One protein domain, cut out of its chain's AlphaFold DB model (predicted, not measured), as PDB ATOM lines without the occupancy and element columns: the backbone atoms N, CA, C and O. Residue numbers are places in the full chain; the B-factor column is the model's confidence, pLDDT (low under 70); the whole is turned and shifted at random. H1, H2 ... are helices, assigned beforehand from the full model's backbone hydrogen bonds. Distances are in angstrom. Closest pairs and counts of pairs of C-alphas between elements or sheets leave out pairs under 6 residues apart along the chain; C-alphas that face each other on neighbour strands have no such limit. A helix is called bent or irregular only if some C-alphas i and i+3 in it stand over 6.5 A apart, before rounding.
ATOM      1  N   GLN A 124      45.620  -2.933 -17.682       61.56
ATOM      2  CA  GLN A 124      45.886  -3.481 -19.016       61.56
ATOM      3  C   GLN A 124      47.014  -2.745 -19.740       61.56
ATOM      4  O   GLN A 124      47.824  -3.391 -20.397       61.56
ATOM      5  N   VAL A 125      47.125  -1.426 -19.550       65.56
ATOM      6  CA  VAL A 125      48.207  -0.623 -20.144       65.56
ATOM      7  C   VAL A 125      49.554  -1.043 -19.558       65.56
ATOM      8  O   VAL A 125      50.524  -1.188 -20.288       65.56
ATOM      9  N   THR A 126      49.607  -1.356 -18.260       64.62
ATOM     10  CA  THR A 126      50.841  -1.836 -17.615       64.62
ATOM     11  C   THR A 126      51.303  -3.206 -18.118       64.62
ATOM     12  O   THR A 126      52.487  -3.520 -18.052       64.62
ATOM     13  N   LEU A 127      50.378  -4.040 -18.600       64.56
ATOM     14  CA  LEU A 127      50.707  -5.360 -19.139       64.56
ATOM     15  C   LEU A 127      51.239  -5.258 -20.577       64.56
ATOM     16  O   LEU A 127      52.095  -6.047 -20.962       64.56
ATOM     17  N   GLU A 128      50.759  -4.272 -21.341       64.44
ATOM     18  CA  GLU A 128      51.186  -3.993 -22.717       64.44
ATOM     19  C   GLU A 128      52.517  -3.218 -22.781       64.44
ATOM     20  O   GLU A 128      53.339  -3.497 -23.649       64.44
ATOM     21  N   GLU A 129      52.768  -2.302 -21.833       68.06
ATOM     22  CA  GLU A 129      54.036  -1.553 -21.711       68.06
ATOM     23  C   GLU A 129      55.212  -2.458 -21.275       68.06
ATOM     24  O   GLU A 129      56.370  -2.168 -21.575       68.06
ATOM     25  N   GLY A 130      54.915  -3.589 -20.622       65.19
ATOM     26  CA  GLY A 130      55.902  -4.594 -20.222       65.19
ATOM     27  C   GLY A 130      56.662  -4.260 -18.933       65.19
ATOM     28  O   GLY A 130      56.324  -3.333 -18.199       65.19
ATOM     29  N   CYS A 131      57.665  -5.082 -18.610       63.09
ATOM     30  CA  CYS A 131      58.554  -4.843 -17.472       63.09
ATOM     31  C   CYS A 131      59.370  -3.563 -17.740       63.09
ATOM     32  O   CYS A 131      59.923  -3.437 -18.836       63.09
ATOM     33  N   PRO A 132      59.475  -2.606 -16.799       64.75
ATOM     34  CA  PRO A 132      60.409  -1.501 -16.972       64.75
ATOM     35  C   PRO A 132      61.823  -2.065 -17.121       64.75
ATOM     36  O   PRO A 132      62.179  -3.029 -16.445       64.75
ATOM     37  N   LYS A 133      62.637  -1.462 -17.988       65.75
ATOM     38  CA  LYS A 133      63.982  -1.957 -18.328       65.75
ATOM     39  C   LYS A 133      64.910  -2.092 -17.117       65.75
ATOM     40  O   LYS A 133      65.866  -2.855 -17.157       65.75
ATOM     41  N   GLU A 134      64.627  -1.373 -16.029       64.19
ATOM     42  CA  GLU A 134      65.338  -1.510 -14.754       64.19
ATOM     43  C   GLU A 134      65.025  -2.823 -13.999       64.19
ATOM     44  O   GLU A 134      65.657  -3.108 -12.983       64.19
ATOM     45  N   PHE A 135      64.068  -3.624 -14.479       58.09
ATOM     46  CA  PHE A 135      63.582  -4.860 -13.854       58.09
ATOM     47  C   PHE A 135      63.718  -6.107 -14.747       58.09
ATOM     48  O   PHE A 135      63.207  -7.166 -14.373       58.09
ATOM     49  N   ASP A 136      64.419  -6.021 -15.884       59.16
ATOM     50  CA  ASP A 136      64.627  -7.151 -16.812       59.16
ATOM     51  C   ASP A 136      65.278  -8.369 -16.122       59.16
ATOM     52  O   ASP A 136      64.892  -9.509 -16.377       59.16
ATOM     53  N   ASP A 137      66.179  -8.149 -15.157       67.94
ATOM     54  CA  ASP A 137      66.836  -9.228 -14.396       67.94
ATOM     55  C   ASP A 137      65.877 -10.017 -13.481       67.94
ATOM     56  O   ASP A 137      66.267 -11.015 -12.867       67.94
ATOM     57  N   TRP A 138      64.618  -9.581 -13.352       61.75
ATOM     58  CA  TRP A 138      63.622 -10.213 -12.491       61.75
ATOM     59  C   TRP A 138      62.242 -10.353 -13.151       61.75
ATOM     60  O   TRP A 138      61.191 -10.204 -12.514       61.75
ATOM     61  N   GLU A 139      62.242 -10.736 -14.423       64.44
ATOM     62  CA  GLU A 139      61.044 -10.988 -15.226       64.44
ATOM     63  C   GLU A 139      60.069 -11.990 -14.562       64.44
ATOM     64  O   GLU A 139      58.853 -11.797 -14.580       64.44
ATOM     65  N   GLU A 140      60.576 -13.005 -13.849       71.38
ATOM     66  CA  GLU A 140      59.739 -13.961 -13.106       71.38
ATOM     67  C   GLU A 140      58.944 -13.317 -11.946       71.38
ATOM     68  O   GLU A 140      57.799 -13.713 -11.707       71.38
ATOM     69  N   ASN A 141      59.484 -12.298 -11.246       75.75
ATOM     70  CA  ASN A 141      58.693 -11.541 -10.253       75.75
ATOM     71  C   ASN A 141      57.597 -10.780 -10.956       75.75
ATOM     72  O   ASN A 141      56.497 -10.668 -10.428       75.75
ATOM     73  N   TRP A 142      57.950 -10.169 -12.085       71.69
ATOM     74  CA  TRP A 142      57.059  -9.286 -12.803       71.69
ATOM     75  C   TRP A 142      55.855 -10.065 -13.314       71.69
ATOM     76  O   TRP A 142      54.720  -9.685 -13.047       71.69
ATOM     77  N   VAL A 143      56.083 -11.233 -13.919       75.62
ATOM     78  CA  VAL A 143      55.017 -12.153 -14.337       75.62
ATOM     79  C   VAL A 143      54.184 -12.616 -13.140       75.62
ATOM     80  O   VAL A 143      52.952 -12.580 -13.198       75.62
ATOM     81  N   TRP A 144      54.816 -13.014 -12.030       83.00
ATOM     82  CA  TRP A 144      54.090 -13.387 -10.810       83.00
ATOM     83  C   TRP A 144      53.216 -12.238 -10.285       83.00
ATOM     84  O   TRP A 144      52.044 -12.436  -9.958       83.00
ATOM     85  N   PHE A 145      53.754 -11.022 -10.264       71.38
ATOM     86  CA  PHE A 145      53.078  -9.820  -9.793       71.38
ATOM     87  C   PHE A 145      51.921  -9.405 -10.716       71.38
ATOM     88  O   PHE A 145      50.829  -9.078 -10.245       71.38
ATOM     89  N   CYS A 146      52.120  -9.480 -12.032       76.25
ATOM     90  CA  CYS A 146      51.094  -9.244 -13.044       76.25
ATOM     91  C   CYS A 146      49.950 -10.255 -12.940       76.25
ATOM     92  O   CYS A 146      48.789  -9.875 -13.079       76.25
ATOM     93  N   ASN A 147      50.242 -11.517 -12.625       78.62
ATOM     94  CA  ASN A 147      49.209 -12.514 -12.349       78.62
ATOM     95  C   ASN A 147      48.473 -12.214 -11.034       78.62
ATOM     96  O   ASN A 147      47.243 -12.214 -11.009       78.62
ATOM     97  N   HIS A 148      49.197 -11.867  -9.965       77.69
ATOM     98  CA  HIS A 148      48.601 -11.535  -8.668       77.69
ATOM     99  C   HIS A 148      47.683 -10.303  -8.732       77.69
ATOM    100  O   HIS A 148      46.603 -10.291  -8.143       77.69
ATOM    101  N   SER A 149      48.057  -9.274  -9.499       73.38
ATOM    102  CA  SER A 149      47.219  -8.079  -9.682       73.38
ATOM    103  C   SER A 149      45.923  -8.364 -10.458       73.38
ATOM    104  O   SER A 149      44.935  -7.629 -10.333       73.38
ATOM    105  N   GLN A 150      45.894  -9.456 -11.226       80.12
ATOM    106  CA  GLN A 150      44.716  -9.916 -11.951       80.12
ATOM    107  C   GLN A 150      43.797 -10.817 -11.120       80.12
ATOM    108  O   GLN A 150      42.624 -10.955 -11.496       80.12
ATOM    109  N   GLU A 151      44.284 -11.373 -10.005       83.19
ATOM    110  CA  GLU A 151      43.511 -12.264  -9.140       83.19
ATOM    111  C   GLU A 151      42.229 -11.578  -8.627       83.19
ATOM    112  O   GLU A 151      42.235 -10.399  -8.240       83.19
ATOM    113  N   PRO A 152      41.095 -12.301  -8.609       82.38
ATOM    114  CA  PRO A 152      39.797 -11.729  -8.258       82.38
ATOM    115  C   PRO A 152      39.765 -11.188  -6.823       82.38
ATOM    116  O   PRO A 152      39.135 -10.158  -6.568       82.38
ATOM    117  N   ASP A 153      40.488 -11.826  -5.902       79.94
ATOM    118  CA  ASP A 153      40.577 -11.398  -4.507       79.94
ATOM    119  C   ASP A 153      41.333 -10.074  -4.357       79.94
ATOM    120  O   ASP A 153      40.898  -9.198  -3.603       79.94
ATOM    121  N   TYR A 154      42.402  -9.871  -5.134       79.38
ATOM    122  CA  TYR A 154      43.126  -8.602  -5.170       79.38
ATOM    123  C   TYR A 154      42.249  -7.475  -5.730       79.38
ATOM    124  O   TYR A 154      42.124  -6.410  -5.116       79.38
ATOM    125  N   LYS A 155      41.550  -7.717  -6.850       81.94
ATOM    126  CA  LYS A 155      40.597  -6.751  -7.431       81.94
ATOM    127  C   LYS A 155      39.484  -6.389  -6.446       81.94
ATOM    128  O   LYS A 155      39.151  -5.211  -6.292       81.94
ATOM    129  N   LYS A 156      38.953  -7.378  -5.723       86.94
ATOM    130  CA  LYS A 156      37.949  -7.188  -4.667       86.94
ATOM    131  C   LYS A 156      38.496  -6.366  -3.499       86.94
ATOM    132  O   LYS A 156      37.812  -5.457  -3.032       86.94
ATOM    133  N   ALA A 157      39.724  -6.624  -3.052       81.25
ATOM    134  CA  ALA A 157      40.379  -5.837  -2.009       81.25
ATOM    135  C   ALA A 157      40.605  -4.377  -2.449       81.25
ATOM    136  O   ALA A 157      40.298  -3.453  -1.691       81.25
ATOM    137  N   LYS A 158      41.055  -4.154  -3.693       83.56
ATOM    138  CA  LYS A 158      41.224  -2.815  -4.287       83.56
ATOM    139  C   LYS A 158      39.888  -2.062  -4.351       83.56
ATOM    140  O   LYS A 158      39.808  -0.921  -3.896       83.56
ATOM    141  N   ALA A 159      38.822  -2.714  -4.822       82.50
ATOM    142  CA  ALA A 159      37.472  -2.149  -4.841       82.50
ATOM    143  C   ALA A 159      36.953  -1.834  -3.426       82.50
ATOM    144  O   ALA A 159      36.419  -0.752  -3.192       82.50
ATOM    145  N   ASN A 160      37.170  -2.727  -2.456       86.62
ATOM    146  CA  ASN A 160      36.800  -2.504  -1.058       86.62
ATOM    147  C   ASN A 160      37.540  -1.315  -0.439       86.62
ATOM    148  O   ASN A 160      36.912  -0.533   0.270       86.62
ATOM    149  N   LYS A 161      38.834  -1.132  -0.731       84.56
ATOM    150  CA  LYS A 161      39.615   0.034  -0.285       84.56
ATOM    151  C   LYS A 161      39.031   1.338  -0.834       84.56
ATOM    152  O   LYS A 161      38.846   2.285  -0.075       84.56
ATOM    153  N   ILE A 162      38.694   1.375  -2.125       80.81
ATOM    154  CA  ILE A 162      38.061   2.541  -2.765       80.81
ATOM    155  C   ILE A 162      36.679   2.804  -2.154       80.81
ATOM    156  O   ILE A 162      36.358   3.938  -1.810       80.81
ATOM    157  N   ASN A 163      35.870   1.760  -1.970       83.62
ATOM    158  CA  ASN A 163      34.549   1.866  -1.353       83.62
ATOM    159  C   ASN A 163      34.634   2.337   0.102       83.62
ATOM    160  O   ASN A 163      33.788   3.107   0.545       83.62
ATOM    161  N   TRP A 164      35.659   1.908   0.839       77.12
ATOM    162  CA  TRP A 164      35.919   2.365   2.199       77.12
ATOM    163  C   TRP A 164      36.371   3.826   2.234       77.12
ATOM    164  O   TRP A 164      35.838   4.590   3.027       77.12
ATOM    165  N   GLY A 165      37.249   4.254   1.323       76.94
ATOM    166  CA  GLY A 165      37.639   5.663   1.192       76.94
ATOM    167  C   GLY A 165      36.479   6.591   0.806       76.94
ATOM    168  O   GLY A 165      36.472   7.759   1.173       76.94
ATOM    169  N   LYS A 166      35.465   6.062   0.109       84.38
ATOM    170  CA  LYS A 166      34.223   6.779  -0.225       84.38
ATOM    171  C   LYS A 166      33.205   6.811   0.913       84.38
ATOM    172  O   LYS A 166      32.262   7.597   0.849       84.38
ATOM    173  N   LYS A 167      33.343   5.965   1.939       81.44
ATOM    174  CA  LYS A 167      32.459   6.025   3.104       81.44
ATOM    175  C   LYS A 167      32.815   7.266   3.910       81.44
ATOM    176  O   LYS A 167      33.836   7.309   4.588       81.44
TER     177      LYS A 167
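Overview. This is residues 124 to 167 of the 269 residues of an uncharacterized protein of Pyrus ussuriensis x Pyrus communis (UniProt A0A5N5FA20). Three helices make an open, loose hook: the long helix H2 has a sharp kink near residue 140, the short helix H1 folds back beside it, and H3 leads away from the far end of H2 so that H2 and H3 make a corner like an L. The helices do not form a core; H1 is near H2 without clearly touching it, and much of H3 sticks out, with residues 152 to 157 and 159 to 166 standing free. The printed part has 44 residues with three named helices, in the order H1, H2, H3, and no named strand; the class is all helix. The whole is loose, with a radius of gyration of the C-alphas of 13.3 A, and its outline is a rod with spans of 41 by 16 by 15 A.

Arrangement. The longest helix is H2, residues 133 to 150, and it has a kink of 91 degrees near residue 140. It is irregular: C-alphas 137 and 140 are 8.6 A apart, and its line is a rough one. H1, residues 124 to 129, is close to H2 but not clearly touching, the closest C-alphas being those of Leu 127 and Cys 146, 7.2 A apart. The two run opposite ways at a shallow tilt of 15 degrees. H3, residues 152 to 166, is also close to H2 but not clearly touching, the closest C-alphas being those of Ser 149 and Lys 155, 7.1 A apart. The lines of H2 and H3 are about perpendicular, at 82 degrees. H1 and H3 are apart. In H1 and H3 every backbone O i to N i+4 pair is within hydrogen-bond range; in H2 it is 9 of 14.

Along the chain. H2 runs from Lys 133, with its C-alpha at (63.982, -1.957, -18.328), to Gln 150, and measures 21.8 A from first to last C-alpha. H1 begins at Gln 124, with its C-alpha at (45.886, -3.481, -19.016), and ends at Glu 129, 8.8 A from first to last C-alpha. H3 runs from Pro 152 to Lys 166, whose C-alpha is at (34.223, 6.779, -0.225), and measures 20.9 A.

Size, cuts and confidence. The two C-alphas farthest apart are those of Asp 137 and Lys 167, at 41.5 A. The C-alphas of the first and last printed residues, Gln 124 and Lys 167, are 27.6 A apart. The printed part has no cut. The links from H1 to H2, with 3 residues, and from H2 to H3, with 1 residue, are both tight. The mean pLDDT of the printed part is 74.0, and the model's confidence is low, under 70, in residues 124 to 139.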